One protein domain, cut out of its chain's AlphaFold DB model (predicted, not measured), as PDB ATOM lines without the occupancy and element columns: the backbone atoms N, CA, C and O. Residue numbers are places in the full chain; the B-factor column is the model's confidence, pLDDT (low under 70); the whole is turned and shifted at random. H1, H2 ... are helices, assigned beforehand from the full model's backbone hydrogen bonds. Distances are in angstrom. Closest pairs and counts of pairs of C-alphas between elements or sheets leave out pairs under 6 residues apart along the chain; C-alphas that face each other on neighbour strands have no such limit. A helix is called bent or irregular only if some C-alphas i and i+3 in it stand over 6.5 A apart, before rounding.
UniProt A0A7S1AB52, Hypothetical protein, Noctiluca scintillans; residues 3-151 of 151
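This is residues 3 to 151 of the 151 residues of the protein "Hypothetical protein" of Noctiluca scintillans (UniProt A0A7S1AB52). The longest helix, H4, and the helix H2 run opposite ways as a narrow V, closest where H2 ends and H4 begins, and the kinked helix H1 packs with residues 12 to 24 on residues 41 to 49 of H2. The stretch between H2 and H4, with the short H3 in it, loops out at the closed end of the V, while from the far end of H4 a tail leads away to H5, which sticks out with residues 143 to 149. The printed part has 149 residues, with five named helices, H1 to H5 in that order, and no named strand; the class is all helix. The whole is extended, a rod spanning 79 by 36 by 32 A, with a radius of gyration of the C-alphas of 23.7 A.

H4, residues 89 to 118, touches H2, residues 39 to 60, with its residues 89 to 100 alone. The closest C-alphas are those of Ala 59 and Ala 89, 4.6 A apart. H4 and H2 run opposite ways at a shallow tilt of 21 degrees. H1, residues 3 to 31, has a kink of 45 degrees near residue 19. It forms a helical hairpin with H2, opposite ways at a steep tilt of 42 degrees; the closest C-alphas are those of Ser 16 and Asn 41, 4.8 A apart. H1 and H4 are apart. H3, residues 69 to 74, and H5, residues 140 to 149, touch no helix. Every O i to N i+4 pair is within hydrogen-bond range in H3, H4 and H5, against 22 of 25 in H1 and 16 of 18 in H2.

H4 runs 42.9 A from C-alpha 89 at (550.942, 249.250, 471.525) to C-alpha 118 at (525.627, 222.428, 493.410). H2 measures 30.6 A and is only just irregular: C-alphas 42 and 45 are 6.7 A apart. H1 begins at C-alpha 3 at (535.273, 263.267, 478.262) and measures 37.2 A; it is neither bent nor irregular, but only just, with C-alphas 21 and 24 at 6.5 A. H3 has six residues and H5 ten; H5 ends at C-alpha 149 at (498.312, 224.390, 503.794).

The two C-alphas farthest apart, those of Glu 65 and Ala 151, are 79.6 A apart. The printed part has no cut. The links H3 to H4, 14 residues, and H4 to H5, 21 residues, are long. Residues 105 to 123, of which 105 to 118 belong to H4, stand free, as do residues 133 to 141 and 143 to 151. The mean pLDDT of the printed part is 86.8; residues 62 to 72 and 140 to 151 are under 70.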
ATOM      1  N   CYS A   3     536.449 263.324 479.138       94.12
ATOM      2  CA  CYS A   3     535.273 263.267 478.262       94.12
ATOM      3  C   CYS A   3     535.038 261.854 477.698       94.12
ATOM      4  O   CYS A   3     533.920 261.350 477.757       94.12
ATOM      5  N   GLY A   4     536.096 261.176 477.233       91.12
ATOM      6  CA  GLY A   4     535.997 259.789 476.770       91.12
ATOM      7  C   GLY A   4     535.482 258.850 477.862       91.12
ATOM      8  O   GLY A   4     534.559 258.082 477.615       91.12
ATOM      9  N   ALA A   5     536.011 258.968 479.084       92.69
ATOM     10  CA  ALA A   5     535.561 258.167 480.224       92.69
ATOM     11  C   ALA A   5     534.071 258.389 480.549       92.69
ATOM     12  O   ALA A   5     533.337 257.420 480.739       92.69
ATOM     13  N   MET A   6     533.601 259.644 480.541       97.56
ATOM     14  CA  MET A   6     532.181 259.958 480.743       97.56
ATOM     15  C   MET A   6     531.290 259.368 479.643       97.56
ATOM     16  O   MET A   6     530.224 258.835 479.945       97.56
ATOM     17  N   LEU A   7     531.725 259.421 478.379       97.00
ATOM     18  CA  LEU A   7     530.988 258.828 477.259       97.00
ATOM     19  C   LEU A   7     530.881 257.306 477.390       97.00
ATOM     20  O   LEU A   7     529.790 256.762 477.245       97.00
ATOM     21  N   ILE A   8     531.986 256.624 477.707       96.56
ATOM     22  CA  ILE A   8     532.005 255.169 477.914       96.56
ATOM     23  C   ILE A   8     531.065 254.786 479.061       96.56
ATOM     24  O   ILE A   8     530.238 253.891 478.896       96.56
ATOM     25  N   GLY A   9     531.139 255.496 480.192       97.31
ATOM     26  CA  GLY A   9     530.252 255.272 481.335       97.31
ATOM     27  C   GLY A   9     528.777 255.491 480.990       97.31
ATOM     28  O   GLY A   9     527.942 254.649 481.314       97.31
ATOM     29  N   GLY A  10     528.453 256.571 480.272       98.00
ATOM     30  CA  GLY A  10     527.086 256.869 479.837       98.00
ATOM     31  C   GLY A  10     526.517 255.816 478.884       98.00
ATOM     32  O   GLY A  10     525.398 255.343 479.087       98.00
ATOM     33  N   VAL A  11     527.293 255.395 477.881       97.69
ATOM     34  CA  VAL A  11     526.892 254.334 476.939       97.69
ATOM     35  C   VAL A  11     526.735 252.998 477.660       97.69
ATOM     36  O   VAL A  11     525.723 252.323 477.481       97.69
ATOM     37  N   SER A  12     527.695 252.628 478.509       97.56
ATOM     38  CA  SER A  12     527.650 251.387 479.282       97.56
ATOM     39  C   SER A  12     526.450 251.347 480.233       97.56
ATOM     40  O   SER A  12     525.779 250.321 480.328       97.56
ATOM     41  N   GLY A  13     526.139 252.459 480.902       97.81
ATOM     42  CA  GLY A  13     524.960 252.580 481.760       97.81
ATOM     43  C   GLY A  13     523.654 252.471 480.971       97.81
ATOM     44  O   GLY A  13     522.759 251.724 481.362       97.81
ATOM     45  N   GLY A  14     523.562 253.140 479.819       98.06
ATOM     46  CA  GLY A  14     522.403 253.031 478.929       98.06
ATOM     47  C   GLY A  14     522.171 251.599 478.439       98.06
ATOM     48  O   GLY A  14     521.052 251.095 478.509       98.06
ATOM     49  N   LEU A  15     523.233 250.912 478.007       97.75
ATOM     50  CA  LEU A  15     523.160 249.508 477.591       97.75
ATOM     51  C   LEU A  15     522.797 248.573 478.748       97.75
ATOM     52  O   LEU A  15     522.049 247.626 478.528       97.75
ATOM     53  N   SER A  16     523.258 248.852 479.969       98.00
ATOM     54  CA  SER A  16     522.865 248.100 481.163       98.00
ATOM     55  C   SER A  16     521.352 248.179 481.397       98.00
ATOM     56  O   SER A  16     520.686 247.148 481.475       98.00
ATOM     57  N   VAL A  17     520.778 249.389 481.394       98.00
ATOM     58  CA  VAL A  17     519.327 249.605 481.571       98.00
ATOM     59  C   VAL A  17     518.514 248.923 480.468       98.00
ATOM     60  O   VAL A  17     517.532 248.237 480.753       98.00
ATOM     61  N   LEU A  18     518.934 249.062 479.208       98.00
ATOM     62  CA  LEU A  18     518.292 248.361 478.091       98.00
ATOM     63  C   LEU A  18     518.431 246.837 478.228       98.00
ATOM     64  O   LEU A  18     517.505 246.107 477.882       98.00
ATOM     65  N   GLY A  19     519.548 246.356 478.772       97.50
ATOM     66  CA  GLY A  19     519.784 244.950 479.079       97.50
ATOM     67  C   GLY A  19     518.767 244.390 480.072       97.50
ATOM     68  O   GLY A  19     518.162 243.352 479.807       97.50
ATOM     69  N   TYR A  20     518.478 245.112 481.155       97.56
ATOM     70  CA  TYR A  20     517.436 244.702 482.104       97.56
ATOM     71  C   TYR A  20     516.065 244.545 481.437       97.56
ATOM     72  O   TYR A  20     515.332 243.608 481.745       97.56
ATOM     73  N   TYR A  21     515.724 245.433 480.501       96.88
ATOM     74  CA  TYR A  21     514.422 245.400 479.840       96.88
ATOM     75  C   TYR A  21     514.334 244.371 478.700       96.88
ATOM     76  O   TYR A  21     513.298 243.735 478.538       96.88
ATOM     77  N   TYR A  22     515.395 244.185 477.908       97.38
ATOM     78  CA  TYR A  22     515.363 243.340 476.706       97.38
ATOM     79  C   TYR A  22     516.164 242.041 476.833       97.38
ATOM     80  O   TYR A  22     515.731 241.004 476.336       97.38
ATOM     81  N   VAL A  23     517.332 242.076 477.475       96.81
ATOM     82  CA  VAL A  23     518.258 240.936 477.543       96.81
ATOM     83  C   VAL A  23     517.836 239.959 478.638       96.81
ATOM     84  O   VAL A  23     517.684 238.776 478.344       96.81
ATOM     85  N   THR A  24     517.548 240.430 479.856       97.38
ATOM     86  CA  THR A  24     517.065 239.573 480.960       97.38
ATOM     87  C   THR A  24     515.875 238.688 480.572       97.38
ATOM     88  O   THR A  24     515.966 237.473 480.764       97.38
ATOM     89  N   PRO A  25     514.773 239.205 479.984       96.81
ATOM     90  CA  PRO A  25     513.653 238.338 479.620       96.81
ATOM     91  C   PRO A  25     514.007 237.341 478.513       96.81
ATOM     92  O   PRO A  25     513.441 236.247 478.480       96.81
ATOM     93  N   VAL A  26     514.944 237.665 477.616       97.25
ATOM     94  CA  VAL A  26     515.415 236.737 476.577       97.25
ATOM     95  C   VAL A  26     516.281 235.628 477.176       97.25
ATOM     96  O   VAL A  26     516.067 234.465 476.837       97.25
ATOM     97  N   LEU A  27     517.205 235.954 478.085       96.56
ATOM     98  CA  LEU A  27     518.006 234.968 478.823       96.56
ATOM     99  C   LEU A  27     517.100 233.982 479.562       96.56
ATOM    100  O   LEU A  27     517.256 232.771 479.412       96.56
ATOM    101  N   ARG A  28     516.087 234.503 480.255       96.25
ATOM    102  CA  ARG A  28     515.109 233.689 480.971       96.25
ATOM    103  C   ARG A  28     514.279 232.806 480.037       96.25
ATOM    104  O   ARG A  28     514.257 231.592 480.187       96.25
ATOM    105  N   SER A  29     513.608 233.403 479.051       96.75
ATOM    106  CA  SER A  29     512.621 232.691 478.222       96.75
ATOM    107  C   SER A  29     513.224 231.776 477.158       96.75
ATOM    108  O   SER A  29     512.603 230.775 476.804       96.75
ATOM    109  N   LYS A  30     514.403 232.110 476.616       96.88
ATOM    110  CA  LYS A  30     515.017 231.360 475.507       96.88
ATOM    111  C   LYS A  30     516.205 230.510 475.921       96.88
ATOM    112  O   LYS A  30     516.430 229.479 475.297       96.88
ATOM    113  N   LEU A  31     516.979 230.950 476.913       95.62
ATOM    114  CA  LEU A  31     518.182 230.239 477.360       95.62
ATOM    115  C   LEU A  31     517.975 229.514 478.695       95.62
ATOM    116  O   LEU A  31     518.834 228.724 479.075       95.62
ATOM    117  N   GLY A  32     516.859 229.758 479.394       95.44
ATOM    118  CA  GLY A  32     516.597 229.182 480.715       95.44
ATOM    119  C   GLY A  32     517.573 229.671 481.787       95.44
ATOM    120  O   GLY A  32     517.771 228.990 482.787       95.44
ATOM    121  N   VAL A  33     518.223 230.818 481.561       96.12
ATOM    122  CA  VAL A  33     519.178 231.410 482.500       96.12
ATOM    123  C   VAL A  33     518.431 232.415 483.366       96.12
ATOM    124  O   VAL A  33     518.057 233.489 482.892       96.12
ATOM    125  N   GLU A  34     518.213 232.053 484.626       95.75
ATOM    126  CA  GLU A  34     517.657 232.948 485.639       95.75
ATOM    127  C   GLU A  34     518.783 233.808 486.232       95.75
ATOM    128  O   GLU A  34     519.742 233.296 486.807       95.75
ATOM    129  N   ASP A  35     518.671 235.124 486.066       96.75
ATOM    130  CA  ASP A  35     519.623 236.116 486.576       96.75
ATOM    131  C   ASP A  35     518.896 237.054 487.550       96.75
ATOM    132  O   ASP A  35     518.414 238.121 487.167       96.75
ATOM    133  N   THR A  36     518.777 236.623 488.809       95.44
ATOM    134  CA  THR A  36     517.967 237.273 489.857       95.44
ATOM    135  C   THR A  36     518.297 238.754 490.041       95.44
ATOM    136  O   THR A  36     517.396 239.577 490.178       95.44
ATOM    137  N   CYS A  37     519.585 239.107 490.028       96.12
ATOM    138  CA  CYS A  37     520.042 240.484 490.241       96.12
ATOM    139  C   CYS A  37     520.352 241.221 488.923       96.12
ATOM    140  O   CYS A  37     520.711 242.402 488.937       96.12
ATOM    141  N   GLY A  38     520.235 240.546 487.774       96.75
ATOM    142  CA  GLY A  38     520.637 241.079 486.474       96.75
ATOM    143  C   GLY A  38     522.139 241.356 486.378       96.75
ATOM    144  O   GLY A  38     522.544 242.330 485.734       96.75
ATOM    145  N   ILE A  39     522.978 240.541 487.028       97.81
ATOM    146  CA  ILE A  39     524.435 240.741 487.044       97.81
ATOM    147  C   ILE A  39     525.043 240.639 485.644       97.81
ATOM    148  O   ILE A  39     526.090 241.237 485.390       97.81
ATOM    149  N   HIS A  40     524.384 239.965 484.698       97.25
ATOM    150  CA  HIS A  40     524.793 239.989 483.299       97.25
ATOM    151  C   HIS A  40     524.748 241.411 482.721       97.25
ATOM    152  O   HIS A  40     525.674 241.824 482.026       97.25
ATOM    153  N   ASN A  41     523.718 242.189 483.053       97.81
ATOM    154  CA  ASN A  41     523.550 243.551 482.547       97.81
ATOM    155  C   ASN A  41     524.365 244.577 483.333       97.81
ATOM    156  O   ASN A  41     524.764 245.589 482.762       97.81
ATOM    157  N   LEU A  42     524.589 244.352 484.630       96.56
ATOM    158  CA  LEU A  42     525.343 245.278 485.481       96.56
ATOM    159  C   LEU A  42     526.857 245.038 485.439       96.56
ATOM    160  O   LEU A  42     527.628 245.993 485.410       96.56
ATOM    161  N   HIS A  43     527.295 243.781 485.417       97.50
ATOM    162  CA  HIS A  43     528.713 243.420 485.443       97.50
ATOM    163  C   HIS A  43     529.190 242.874 484.097       97.50
ATOM    164  O   HIS A  43     530.225 243.307 483.601       97.50
ATOM    165  N   GLY A  44     528.438 241.953 483.490       97.25
ATOM    166  CA  GLY A  44     528.842 241.263 482.260       97.25
ATOM    167  C   GLY A  44     529.006 242.206 481.067       97.25
ATOM    168  O   GLY A  44     530.114 242.390 480.566       97.25
ATOM    169  N   ILE A  45     527.912 242.828 480.623       97.25
ATOM    170  CA  ILE A  45     527.895 243.735 479.466       97.25
ATOM    171  C   ILE A  45     528.841 244.935 479.690       97.25
ATOM    172  O   ILE A  45     529.729 245.134 478.854       97.25
ATOM    173  N   PRO A  46     528.749 245.693 480.806       97.56
ATOM    174  CA  PRO A  46     529.703 246.758 481.117       97.56
ATOM    175  C   PRO A  46     531.163 246.300 481.177       97.56
ATOM    176  O   PRO A  46     532.039 246.988 480.655       97.56
ATOM    177  N   GLY A  47     531.435 245.128 481.756       97.31
ATOM    178  CA  GLY A  47     532.781 244.561 481.843       97.31
ATOM    179  C   GLY A  47     533.374 244.241 480.471       97.31
ATOM    180  O   GLY A  47     534.520 244.599 480.200       97.31
ATOM    181  N   ILE A  48     532.588 243.645 479.569       97.75
ATOM    182  CA  ILE A  48     533.014 243.364 478.189       97.75
ATOM    183  C   ILE A  48     533.277 244.667 477.425       97.75
ATOM    184  O   ILE A  48     534.293 244.776 476.738       97.75
ATOM    185  N   ILE A  49     532.413 245.678 477.569       97.38
ATOM    186  CA  ILE A  49     532.630 247.005 476.969       97.38
ATOM    187  C   ILE A  49     533.940 247.608 477.485       97.38
ATOM    188  O   ILE A  49     534.756 248.064 476.686       97.38
ATOM    189  N   GLY A  50     534.168 247.569 478.801       95.81
ATOM    190  CA  GLY A  50     535.398 248.048 479.427       95.81
ATOM    191  C   GLY A  50     536.646 247.346 478.887       95.81
ATOM    192  O   GLY A  50     537.617 248.017 478.543       95.81
ATOM    193  N   ALA A  51     536.602 246.023 478.726       95.62
ATOM    194  CA  ALA A  51     537.706 245.246 478.163       95.62
ATOM    195  C   ALA A  51     537.990 245.608 476.694       95.62
ATOM    196  O   ALA A  51     539.146 245.812 476.321       95.62
ATOM    197  N   ILE A  52     536.951 245.750 475.863       95.62
ATOM    198  CA  ILE A  52     537.093 246.151 474.451       95.62
ATOM    199  C   ILE A  52     537.671 247.565 474.348       95.62
ATOM    200  O   ILE A  52     538.586 247.808 473.564       95.62
ATOM    201  N   VAL A  53     537.164 248.499 475.150       94.56
ATOM    202  CA  VAL A  53     537.689 249.865 475.202       94.56
ATOM    203  C   VAL A  53     539.145 249.863 475.662       94.56
ATOM    204  O   VAL A  53     539.968 250.514 475.027       94.56
ATOM    205  N   GLY A  54     539.485 249.112 476.712       91.50
ATOM    206  CA  GLY A  54     540.856 248.978 477.206       91.50
ATOM    207  C   GLY A  54     541.806 248.416 476.150       91.50
ATOM    208  O   GLY A  54     542.910 248.932 475.981       91.50
ATOM    209  N   MET A  55     541.359 247.426 475.374       92.38
ATOM    210  CA  MET A  55     542.090 246.890 474.225       92.38
ATOM    211  C   MET A  55     542.334 247.963 473.154       92.38
ATOM    212  O   MET A  55     543.474 248.139 472.729       92.38
ATOM    213  N   ILE A  56     541.294 248.697 472.735       90.94
ATOM    214  CA  ILE A  56     541.413 249.757 471.718       90.94
ATOM    215  C   ILE A  56     542.368 250.845 472.200       90.94
ATOM    216  O   ILE A  56     543.291 251.214 471.482       90.94
ATOM    217  N   VAL A  57     542.161 251.330 473.422       89.38
ATOM    218  CA  VAL A  57     542.975 252.380 474.037       89.38
ATOM    219  C   VAL A  57     544.436 251.935 474.153       89.38
ATOM    220  O   VAL A  57     545.319 252.710 473.816       89.38
ATOM    221  N   SER A  58     544.701 250.672 474.505       87.50
ATOM    222  CA  SER A  58     546.068 250.122 474.529       87.50
ATOM    223  C   SER A  58     546.712 250.063 473.141       87.50
ATOM    224  O   SER A  58     547.908 250.302 473.019       87.50
ATOM    225  N   ALA A  59     545.931 249.758 472.099       86.81
ATOM    226  CA  ALA A  59     546.429 249.573 470.736       86.81
ATOM    227  C   ALA A  59     546.715 250.884 469.986       86.81
ATOM    228  O   ALA A  59     547.517 250.885 469.054       86.81
ATOM    229  N   VAL A  60     546.052 251.985 470.354       84.00
ATOM    230  CA  VAL A  60     546.224 253.298 469.698       84.00
ATOM    231  C   VAL A  60     547.256 254.191 470.384       84.00
ATOM    232  O   VAL A  60     547.623 255.234 469.846       84.00
ATOM    233  N   GLU A  61     547.708 253.807 471.573       75.38
ATOM    234  CA  GLU A  61     548.586 254.624 472.402       75.38
ATOM    235  C   GLU A  61     550.037 254.554 471.891       75.38
ATOM    236  O   GLU A  61     550.645 253.484 471.881       75.38
ATOM    237  N   GLN A  62     550.598 255.692 471.470       66.56
ATOM    238  CA  GLN A  62     551.899 255.764 470.790       66.56
ATOM    239  C   GLN A  62     553.063 255.222 471.645       66.56
ATOM    240  O   GLN A  62     553.046 255.289 472.867       66.56
ATOM    241  N   ASP A  63     554.100 254.686 471.001       64.88
ATOM    242  CA  ASP A  63     555.310 254.172 471.665       64.88
ATOM    243  C   ASP A  63     556.252 255.330 472.081       64.88
ATOM    244  O   ASP A  63     557.357 255.477 471.561       64.88
ATOM    245  N   GLY A  64     555.775 256.217 472.959       60.59
ATOM    246  CA  GLY A  64     556.526 257.361 473.491       60.59
ATOM    247  C   GLY A  64     557.102 257.123 474.890       60.59
ATOM    248  O   GLY A  64     556.678 256.226 475.612       60.59
ATOM    249  N   GLU A  65     558.061 257.959 475.291       55.16
ATOM    250  CA  GLU A  65     558.586 257.996 476.660       55.16
ATOM    251  C   GLU A  65     557.573 258.720 477.566       55.16
ATOM    252  O   GLU A  65     557.353 259.932 477.449       55.16
ATOM    253  N   TYR A  66     556.903 257.978 478.449       59.16
ATOM    254  CA  TYR A  66     555.902 258.540 479.355       59.16
ATOM    255  C   TYR A  66     556.564 259.023 480.641       59.16
ATOM    256  O   TYR A  66     557.027 258.235 481.453       59.16
ATOM    257  N   LYS A  67     556.546 260.340 480.867       52.44
ATOM    258  CA  LYS A  67     557.050 260.966 482.105       52.44
ATOM    259  C   LYS A  67     556.085 260.895 483.296       52.44
ATOM    260  O   LYS A  67     556.389 261.453 484.344       52.44
ATOM    261  N   ASN A  68     554.917 260.276 483.124       56.91
ATOM    262  CA  ASN A  68     553.857 260.262 484.128       56.91
ATOM    263  C   ASN A  68     553.608 258.818 484.584       56.91
ATOM    264  O   ASN A  68     553.091 258.019 483.798       56.91
ATOM    265  N   ASP A  69     553.892 258.525 485.855       62.66
ATOM    266  CA  ASP A  69     553.735 257.202 486.489       62.66
ATOM    267  C   ASP A  69     552.344 256.577 486.265       62.66
ATOM    268  O   ASP A  69     552.184 255.364 486.155       62.66
ATOM    269  N   THR A  70     551.321 257.420 486.108       64.31
ATOM    270  CA  THR A  70     549.919 257.009 485.965       64.31
ATOM    271  C   THR A  70     549.640 256.198 484.696       64.31
ATOM    272  O   THR A  70     548.732 255.373 484.686       64.31
ATOM    273  N   LEU A  71     550.375 256.424 483.600       63.19
ATOM    274  CA  LEU A  71     550.143 255.693 482.343       63.19
ATOM    275  C   LEU A  71     550.867 254.344 482.316       63.19
ATOM    276  O   LEU A  71     550.341 253.396 481.733       63.19
ATOM    277  N   ALA A  72     552.014 254.239 482.992       65.25
ATOM    278  CA  ALA A  72     552.693 252.964 483.207       65.25
ATOM    279  C   ALA A  72     551.851 252.028 484.091       65.25
ATOM    280  O   ALA A  72     551.759 250.835 483.806       65.25
ATOM    281  N   GLU A  73     551.159 252.575 485.096       70.56
ATOM    282  CA  GLU A  73     550.223 251.822 485.938       70.56
ATOM    283  C   GLU A  73     549.006 251.313 485.144       70.56
ATOM    284  O   GLU A  73     548.630 250.145 485.239       70.56
ATOM    285  N   VAL A  74     548.409 252.167 484.303       74.19
ATOM    286  CA  VAL A  74     547.225 251.809 483.499       74.19
ATOM    287  C   VAL A  74     547.558 250.814 482.378       74.19
ATOM    288  O   VAL A  74     546.751 249.932 482.082       74.19
ATOM    289  N   PHE A  75     548.741 250.914 481.766       76.00
ATOM    290  CA  PHE A  75     549.227 249.974 480.750       76.00
ATOM    291  C   PHE A  75     550.345 249.080 481.286       76.00
ATOM    292  O   PHE A  75     551.389 248.916 480.643       76.00
ATOM    293  N   ALA A  76     550.104 248.473 482.449       70.38
ATOM    294  CA  ALA A  76     551.044 247.558 483.074       70.38
ATOM    295  C   ALA A  76     551.544 246.497 482.071       70.38
ATOM    296  O   ALA A  76     550.766 245.818 481.385       70.38
ATOM    297  N   GLY A  77     552.868 246.386 481.963       79.56
ATOM    298  CA  GLY A  77     553.551 245.493 481.028       79.56
ATOM    299  C   GLY A  77     554.006 246.129 479.713       79.56
ATOM    300  O   GLY A  77     554.689 245.444 478.956       79.56
ATOM    301  N   ARG A  78     553.684 247.403 479.431       82.75
ATOM    302  CA  ARG A  78     554.318 248.141 478.319       82.75
ATOM    303  C   ARG A  78     555.707 248.663 478.654       82.75
ATOM    304  O   ARG A  78     556.518 248.748 477.739       82.75
ATOM    305  N   PHE A  79     555.978 248.964 479.922       80.94
ATOM    306  CA  PHE A  79     557.252 249.512 480.387       80.94
ATOM    307  C   PHE A  79     557.823 248.669 481.535       80.94
ATOM    308  O   PHE A  79     557.044 248.086 482.296       80.94
ATOM    309  N   ASP A  80     559.152 248.567 481.622       81.25
ATOM    310  CA  ASP A  80     559.854 247.993 482.780       81.25
ATOM    311  C   ASP A  80     559.928 249.001 483.949       81.25
ATOM    312  O   ASP A  80     559.398 250.112 483.857       81.25
ATOM    313  N   GLU A  81     560.532 248.603 485.077       77.81
ATOM    314  CA  GLU A  81     560.675 249.469 486.262       77.81
ATOM    315  C   GLU A  81     561.561 250.696 485.978       77.81
ATOM    316  O   GLU A  81     561.432 251.732 486.630       77.81
ATOM    317  N   GLU A  82     562.427 250.597 484.970       76.56
ATOM    318  CA  GLU A  82     563.302 251.654 484.479       76.56
ATOM    319  C   GLU A  82     562.639 252.557 483.418       76.56
ATOM    320  O   GLU A  82     563.219 253.573 483.030       76.56
ATOM    321  N   GLY A  83     561.418 252.237 482.975       72.62
ATOM    322  CA  GLY A  83     560.640 253.017 482.010       72.62
ATOM    323  C   GLY A  83     560.952 252.730 480.537       72.62
ATOM    324  O   GLY A  83     560.469 253.449 479.658       72.62
ATOM    325  N   HIS A  84     561.729 251.694 480.222       76.31
ATOM    326  CA  HIS A  84     561.975 251.266 478.849       76.31
ATOM    327  C   HIS A  84     560.781 250.505 478.277       76.31
ATOM    328  O   HIS A  84     560.118 249.730 478.960       76.31
ATOM    329  N   LEU A  85     560.530 250.696 476.981       81.12
ATOM    330  CA  LEU A  85     559.456 250.013 476.267       81.12
ATOM    331  C   LEU A  85     559.740 248.503 476.157       81.12
ATOM    332  O   LEU A  85     560.679 248.086 475.481       81.12
ATOM    333  N   VAL A  86     558.885 247.692 476.780       87.00
ATOM    334  CA  VAL A  86     558.911 246.218 476.758       87.00
ATOM    335  C   VAL A  86     557.902 245.651 475.759       87.00
ATOM    336  O   VAL A  86     558.156 244.612 475.152       87.00
ATOM    337  N   ARG A  87     556.751 246.315 475.583       87.50
ATOM    338  CA  ARG A  87     555.715 245.915 474.619       87.50
ATOM    339  C   ARG A  87     555.241 247.105 473.808       87.50
ATOM    340  O   ARG A  87     554.860 248.138 474.365       87.50
ATOM    341  N   SER A  88     555.165 246.906 472.501       87.75
ATOM    342  CA  SER A  88     554.507 247.846 471.599       87.75
ATOM    343  C   SER A  88     553.005 247.952 471.890       87.75
ATOM    344  O   SER A  88     552.392 247.080 472.520       87.75
ATOM    345  N   ALA A  89     552.384 249.025 471.400       86.56
ATOM    346  CA  ALA A  89     550.942 249.250 471.525       86.56
ATOM    347  C   ALA A  89     550.103 248.067 471.000       86.56
ATOM    348  O   ALA A  89     549.153 247.613 471.645       86.56
ATOM    349  N   SER A  90     550.476 247.529 469.834       86.69
ATOM    350  CA  SER A  90     549.761 246.423 469.189       86.69
ATOM    351  C   SER A  90     549.892 245.119 469.976       86.69
ATOM    352  O   SER A  90     548.901 244.403 470.147       86.69
ATOM    353  N   GLU A  91     551.078 244.836 470.520       90.50
ATOM    354  CA  GLU A  91     551.305 243.696 471.406       90.50
ATOM    355  C   GLU A  91     550.449 243.816 472.664       90.50
ATOM    356  O   GLU A  91     549.707 242.884 472.975       90.50
ATOM    357  N   GLN A  92     550.460 244.964 473.348       90.75
ATOM    358  CA  GLN A  92     549.630 245.153 474.539       90.75
ATOM    359  C   GLN A  92     548.135 245.000 474.222       90.75
ATOM    360  O   GLN A  92     547.415 244.341 474.972       90.75
ATOM    361  N   GLY A  93     547.666 245.533 473.090       91.31
ATOM    362  CA  GLY A  93     546.297 245.319 472.616       91.31
ATOM    363  C   GLY A  93     545.964 243.831 472.439       91.31
ATOM    364  O   GLY A  93     544.914 243.370 472.890       91.31
ATOM    365  N   SER A  94     546.877 243.048 471.854       92.62
ATOM    366  CA  SER A  94     546.695 241.598 471.697       92.62
ATOM    367  C   SER A  94     546.629 240.856 473.038       92.62
ATOM    368  O   SER A  94     545.783 239.975 473.205       92.62
ATOM    369  N   PHE A  95     547.441 241.256 474.022       93.50
ATOM    370  CA  PHE A  95     547.402 240.695 475.373       93.50
ATOM    371  C   PHE A  95     546.084 241.017 476.083       93.50
ATOM    372  O   PHE A  95     545.526 240.133 476.730       93.50
ATOM    373  N   GLN A  96     545.538 242.227 475.921       94.31
ATOM    374  CA  GLN A  96     544.223 242.585 476.473       94.31
ATOM    375  C   GLN A  96     543.092 241.760 475.845       94.31
ATOM    376  O   GLN A  96     542.192 241.288 476.540       94.31
ATOM    377  N   CYS A  97     543.160 241.522 474.532       95.12
ATOM    378  CA  CYS A  97     542.228 240.635 473.839       95.12
ATOM    379  C   CYS A  97     542.317 239.199 474.380       95.12
ATOM    380  O   CYS A  97     541.305 238.602 474.748       95.12
ATOM    381  N   ALA A  98     543.535 238.659 474.500       96.38
ATOM    382  CA  ALA A  98     543.756 237.336 475.074       96.38
ATOM    383  C   ALA A  98     543.231 237.248 476.516       96.38
ATOM    384  O   ALA A  98     542.549 236.283 476.859       96.38
ATOM    385  N   ALA A  99     543.473 238.273 477.337       95.62
ATOM    386  CA  ALA A  99     542.994 238.344 478.713       95.62
ATOM    387  C   ALA A  99     541.461 238.301 478.805       95.62
ATOM    388  O   ALA A  99     540.930 237.593 479.663       95.62
ATOM    389  N   LEU A 100     540.740 238.978 477.903       97.00
ATOM    390  CA  LEU A 100     539.277 238.903 477.831       97.00
ATOM    391  C   LEU A 100     538.803 237.462 477.589       97.00
ATOM    392  O   LEU A 100     537.961 236.957 478.332       97.00
ATOM    393  N   PHE A 101     539.362 236.774 476.591       97.62
ATOM    394  CA  PHE A 101     538.955 235.402 476.273       97.62
ATOM    395  C   PHE A 101     539.349 234.395 477.354       97.62
ATOM    396  O   PHE A 101     538.554 233.511 477.675       97.62
ATOM    397  N   VAL A 102     540.532 234.540 477.951       98.25
ATOM    398  CA  VAL A 102     540.961 233.711 479.087       98.25
ATOM    399  C   VAL A 102     540.024 233.918 480.276       98.25
ATOM    400  O   VAL A 102     539.568 232.942 480.866       98.25
ATOM    401  N   THR A 103     539.660 235.165 480.587       98.12
ATOM    402  CA  THR A 103     538.721 235.490 481.671       98.12
ATOM    403  C   THR A 103     537.347 234.870 481.430       98.12
ATOM    404  O   THR A 103     536.809 234.214 482.320       98.12
ATOM    405  N   LEU A 104     536.796 235.009 480.220       98.06
ATOM    406  CA  LEU A 104     535.518 234.389 479.852       98.06
ATOM    407  C   LEU A 104     535.587 232.860 479.932       98.06
ATOM    408  O   LEU A 104     534.681 232.233 480.479       98.06
ATOM    409  N   GLY A 105     536.671 232.259 479.436       98.25
ATOM    410  CA  GLY A 105     536.890 230.816 479.495       98.25
ATOM    411  C   GLY A 105     536.926 230.295 480.931       98.25
ATOM    412  O   GLY A 105     536.216 229.343 481.253       98.25
ATOM    413  N   MET A 106     537.689 230.950 481.810       98.44
ATOM    414  CA  MET A 106     537.755 230.593 483.230       98.44
ATOM    415  C   MET A 106     536.410 230.787 483.934       98.44
ATOM    416  O   MET A 106     535.996 229.909 484.690       98.44
ATOM    417  N   ALA A 107     535.703 231.889 483.670       98.06
ATOM    418  CA  ALA A 107     534.403 232.166 484.275       98.06
ATOM    419  C   ALA A 107     533.346 231.124 483.874       98.06
ATOM    420  O   ALA A 107     532.631 230.611 484.734       98.06
ATOM    421  N   ILE A 108     533.275 230.759 482.589       97.62
ATOM    422  CA  ILE A 108     532.331 229.747 482.092       97.62
ATOM    423  C   ILE A 108     532.691 228.366 482.643       97.62
ATOM    424  O   ILE A 108     531.827 227.685 483.188       97.62
ATOM    425  N   ALA A 109     533.956 227.948 482.536       98.25
ATOM    426  CA  ALA A 109     534.384 226.634 483.009       98.25
ATOM    427  C   ALA A 109     534.198 226.485 484.529       98.25
ATOM    428  O   ALA A 109     533.629 225.494 484.986       98.25
ATOM    429  N   GLY A 110     534.620 227.487 485.305       98.44
ATOM    430  CA  GLY A 110     534.466 227.508 486.760       98.44
ATOM    431  C   GLY A 110     533.005 227.582 487.204       98.44
ATOM    432  O   GLY A 110     532.608 226.873 488.130       98.44
ATOM    433  N   GLY A 111     532.182 228.377 486.514       97.62
ATOM    434  CA  GLY A 111     530.744 228.467 486.765       97.62
ATOM    435  C   GLY A 111     530.016 227.153 486.481       97.62
ATOM    436  O   GLY A 111     529.242 226.694 487.316       97.62
ATOM    437  N   LEU A 112     530.311 226.496 485.353       97.44
ATOM    438  CA  LEU A 112     529.738 225.189 485.015       97.44
ATOM    439  C   LEU A 112     530.165 224.104 486.005       97.44
ATOM    440  O   LEU A 112     529.322 223.332 486.455       97.44
ATOM    441  N   ALA A 113     531.449 224.060 486.376       97.62
ATOM    442  CA  ALA A 113     531.948 223.113 487.371       97.62
ATOM    443  C   ALA A 113     531.245 223.306 488.724       97.62
ATOM    444  O   ALA A 113     530.727 222.345 489.291       97.62
ATOM    445  N   THR A 114     531.146 224.554 489.195       97.44
ATOM    446  CA  THR A 114     530.404 224.895 490.418       97.44
ATOM    447  C   THR A 114     528.933 224.495 490.305       97.44
ATOM    448  O   THR A 114     528.397 223.882 491.222       97.44
ATOM    449  N   GLY A 115     528.286 224.762 489.169       95.94
ATOM    450  CA  GLY A 115     526.894 224.378 488.925       95.94
ATOM    451  C   GLY A 115     526.663 222.864 488.973       95.94
ATOM    452  O   GLY A 115     525.656 222.414 489.510       95.94
ATOM    453  N   VAL A 116     527.605 222.060 488.468       96.31
ATOM    454  CA  VAL A 116     527.551 220.591 488.583       96.31
ATOM    455  C   VAL A 116     527.684 220.146 490.038       96.31
ATOM    456  O   VAL A 116     526.944 219.263 490.460       96.31
ATOM    457  N   VAL A 117     528.579 220.763 490.813       96.88
ATOM    458  CA  VAL A 117     528.732 220.462 492.247       96.88
ATOM    459  C   VAL A 117     527.465 220.825 493.024       96.88
ATOM    460  O   VAL A 117     527.008 220.028 493.838       96.88
ATOM    461  N   MET A 118     526.855 221.980 492.739       96.00
ATOM    462  CA  MET A 118     525.627 222.428 493.410       96.00
ATOM    463  C   MET A 118     524.443 221.483 493.181       96.00
ATOM    464  O   MET A 118     523.610 221.350 494.064       96.00
ATOM    465  N   ARG A 119     524.403 220.742 492.064       93.88
ATOM    466  CA  ARG A 119     523.368 219.718 491.812       93.88
ATOM    467  C   ARG A 119     523.440 218.488 492.722       93.88
ATOM    468  O   ARG A 119     522.555 217.644 492.653       93.88
ATOM    469  N   ILE A 120     524.504 218.338 493.507       95.44
ATOM    470  CA  ILE A 120     524.644 217.243 494.479       95.44
ATOM    471  C   ILE A 120     523.969 217.616 495.809       95.44
ATOM    472  O   ILE A 120     523.635 216.736 496.602       95.44
ATOM    473  N   LEU A 121     523.785 218.913 496.065       93.00
ATOM    474  CA  LEU A 121     523.127 219.413 497.265       93.00
ATOM    475  C   LEU A 121     521.601 219.267 497.142       93.00
ATOM    476  O   LEU A 121     521.088 219.235 496.022       93.00
ATOM    477  N   PRO A 122     520.878 219.142 498.272       90.19
ATOM    478  CA  PRO A 122     519.420 219.126 498.253       90.19
ATOM    479  C   PRO A 122     518.868 220.428 497.663       90.19
ATOM    480  O   PRO A 122     519.426 221.503 497.891       90.19
ATOM    481  N   ASP A 123     517.770 220.312 496.916       87.06
ATOM    482  CA  ASP A 123     517.039 221.469 496.408       87.06
ATOM    483  C   ASP A 123     516.423 222.267 497.564       87.06
ATOM    484  O   ASP A 123     516.110 221.726 498.625       87.06
ATOM    485  N   LEU A 124     516.243 223.568 497.336       84.50
ATOM    486  CA  LEU A 124     515.517 224.435 498.256       84.50
ATOM    487  C   LEU A 124     514.015 224.136 498.172       84.50
ATOM    488  O   LEU A 124     513.475 223.960 497.077       84.50
ATOM    489  N   ASP A 125     513.328 224.173 499.313       83.69
ATOM    490  CA  ASP A 125     511.871 223.998 499.386       83.69
ATOM    491  C   ASP A 125     511.105 225.137 498.682       83.69
ATOM    492  O   ASP A 125     509.913 225.036 498.393       83.69
ATOM    493  N   GLY A 126     511.780 226.255 498.400       84.50
ATOM    494  CA  GLY A 126     511.257 227.406 497.677       84.50
ATOM    495  C   GLY A 126     512.348 228.440 497.409       84.50
ATOM    496  O   GLY A 126     513.444 228.380 497.956       84.50
ATOM    497  N   PHE A 127     512.062 229.399 496.532       88.88
ATOM    498  CA  PHE A 127     513.001 230.471 496.203       88.88
ATOM    499  C   PHE A 127     512.477 231.804 496.725       88.88
ATOM    500  O   PHE A 127     511.286 232.080 496.615       88.88
ATOM    501  N   TYR A 128     513.380 232.656 497.214       88.19
ATOM    502  CA  TYR A 128     513.084 234.045 497.601       88.19
ATOM    503  C   TYR A 128     512.144 234.203 498.815       88.19
ATOM    504  O   TYR A 128     511.475 235.228 498.941       88.19
ATOM    505  N   HIS A 129     512.113 233.213 499.715       87.19
ATOM    506  CA  HIS A 129     511.318 233.248 500.945       87.19
ATOM    507  C   HIS A 129     512.196 233.090 502.190       87.19
ATOM    508  O   HIS A 129     512.615 231.988 502.533       87.19
ATOM    509  N   ASP A 130     512.397 234.184 502.925       88.38
ATOM    510  CA  ASP A 130     513.253 234.194 504.121       88.38
ATOM    511  C   ASP A 130     512.751 233.265 505.241       88.38
ATOM    512  O   ASP A 130     513.537 232.809 506.063       88.38
ATOM    513  N   ALA A 131     511.452 232.947 505.261       85.19
ATOM    514  CA  ALA A 131     510.828 232.100 506.280       85.19
ATOM    515  C   ALA A 131     511.370 230.659 506.332       85.19
ATOM    516  O   ALA A 131     511.116 229.962 507.311       85.19
ATOM    517  N   GLN A 132     512.062 230.209 505.281       81.12
ATOM    518  CA  GLN A 132     512.679 228.881 505.227       81.12
ATOM    519  C   GLN A 132     513.977 228.814 506.040       81.12
ATOM    520  O   GLN A 132     514.302 227.770 506.592       81.12
ATOM    521  N   GLU A 133     514.682 229.939 506.153       85.94
ATOM    522  CA  GLU A 133     515.997 230.024 506.800       85.94
ATOM    523  C   GLU A 133     515.944 230.797 508.125       85.94
ATOM    524  O   GLU A 133     516.802 230.630 508.994       85.94
ATOM    525  N   TYR A 134     514.928 231.649 508.300       88.75
ATOM    526  CA  TYR A 134     514.807 232.555 509.434       88.75
ATOM    527  C   TYR A 134     513.413 232.524 510.054       88.75
ATOM    528  O   TYR A 134     512.384 232.392 509.387       88.75
ATOM    529  N   GLU A 135     513.373 232.761 511.363       88.50
ATOM    530  CA  GLU A 135     512.143 233.161 512.030       88.50
ATOM    531  C   GLU A 135     511.760 234.566 511.548       88.50
ATOM    532  O   GLU A 135     512.496 235.534 511.745       88.50
ATOM    533  N   VAL A 136     510.611 234.674 510.878       86.50
ATOM    534  CA  VAL A 136     510.099 235.954 510.369       86.50
ATOM    535  C   VAL A 136     508.791 236.323 511.069       86.50
ATOM    536  O   VAL A 136     508.019 235.413 511.397       86.50
ATOM    537  N   PRO A 137     508.509 237.629 511.257       84.81
ATOM    538  CA  PRO A 137     507.297 238.091 511.924       84.81
ATOM    539  C   PRO A 137     506.028 237.507 511.301       84.81
ATOM    540  O   PRO A 137     505.935 237.354 510.078       84.81
ATOM    541  N   GLU A 138     505.027 237.232 512.135       79.50
ATOM    542  CA  GLU A 138     503.696 236.889 511.647       79.50
ATOM    543  C   GLU A 138     503.143 238.063 510.835       79.50
ATOM    544  O   GLU A 138     502.968 239.181 511.323       79.50
ATOM    545  N   THR A 139     502.912 237.809 509.554       70.56
ATOM    546  CA  THR A 139     502.281 238.747 508.630       70.56
ATOM    547  C   THR A 139     500.927 238.182 508.206       70.56
ATOM    548  O   THR A 139     500.755 236.963 508.208       70.56
ATOM    549  N   PRO A 140     499.965 239.021 507.778       64.19
ATOM    550  CA  PRO A 140     498.667 238.539 507.296       64.19
ATOM    551  C   PRO A 140     498.782 237.499 506.164       64.19
ATOM    552  O   PRO A 140     497.935 236.624 506.046       64.19
ATOM    553  N   ALA A 141     499.847 237.574 505.357       64.06
ATOM    554  CA  ALA A 141     500.144 236.612 504.297       64.06
ATOM    555  C   ALA A 141     500.540 235.224 504.835       64.06
ATOM    556  O   ALA A 141     500.082 234.221 504.299       64.06
ATOM    557  N   LYS A 142     501.311 235.156 505.931       59.19
ATOM    558  CA  LYS A 142     501.663 233.886 506.586       59.19
ATOM    559  C   LYS A 142     500.454 233.184 507.200       59.19
ATOM    560  O   LYS A 142     500.358 231.968 507.098       59.19
ATOM    561  N   VAL A 143     499.528 233.947 507.790       58.91
ATOM    562  CA  VAL A 143     498.266 233.397 508.315       58.91
ATOM    563  C   VAL A 143     497.463 232.761 507.176       58.91
ATOM    564  O   VAL A 143     496.991 231.640 507.310       58.91
ATOM    565  N   ALA A 144     497.389 233.431 506.020       59.84
ATOM    566  CA  ALA A 144     496.699 232.901 504.848       59.84
ATOM    567  C   ALA A 144     497.377 231.648 504.249       59.84
ATOM    568  O   ALA A 144     496.680 230.730 503.830       59.84
ATOM    569  N   GLU A 145     498.711 231.576 504.209       62.28
ATOM    570  CA  GLU A 145     499.432 230.384 503.722       62.28
ATOM    571  C   GLU A 145     499.338 229.194 504.688       62.28
ATOM    572  O   GLU A 145     499.207 228.058 504.234       62.28
ATOM    573  N   GLN A 146     499.341 229.433 506.006       60.53
ATOM    574  CA  GLN A 146     499.122 228.383 507.008       60.53
ATOM    575  C   GLN A 146     497.693 227.825 506.944       60.53
ATOM    576  O   GLN A 146     497.525 226.611 506.947       60.53
ATOM    577  N   GLU A 147     496.675 228.678 506.791       55.53
ATOM    578  CA  GLU A 147     495.280 228.228 506.659       55.53
ATOM    579  C   GLU A 147     495.010 227.452 505.355       55.53
ATOM    580  O   GLU A 147     494.148 226.576 505.328       55.53
ATOM    581  N   VAL A 148     495.740 227.744 504.273       56.16
ATOM    582  CA  VAL A 148     495.608 227.033 502.986       56.16
ATOM    583  C   VAL A 148     496.395 225.717 502.966       56.16
ATOM    584  O   VAL A 148     495.973 224.778 502.300       56.16
ATOM    585  N   GLY A 149     497.519 225.622 503.684       49.56
ATOM    586  CA  GLY A 149     498.312 224.390 503.794       49.56
ATOM    587  C   GLY A 149     497.728 223.334 504.742       49.56
ATOM    588  O   GLY A 149     498.127 222.172 504.671       49.56
ATOM    589  N   GLU A 150     496.796 223.719 505.616       50.16
ATOM    590  CA  GLU A 150     496.102 222.828 506.561       50.16
ATOM    591  C   GLU A 150     494.732 222.314 506.057       50.16
ATOM    592  O   GLU A 150     494.090 221.523 506.756       50.16
ATOM    593  N   ALA A 151     494.288 222.725 504.860       42.78
ATOM    594  CA  ALA A 151     493.023 222.318 504.224       42.78
ATOM    595  C   ALA A 151     493.210 221.229 503.152       42.78
ATOM    596  O   ALA A 151     492.339 220.328 503.080       42.78
TER     597      ALA A 151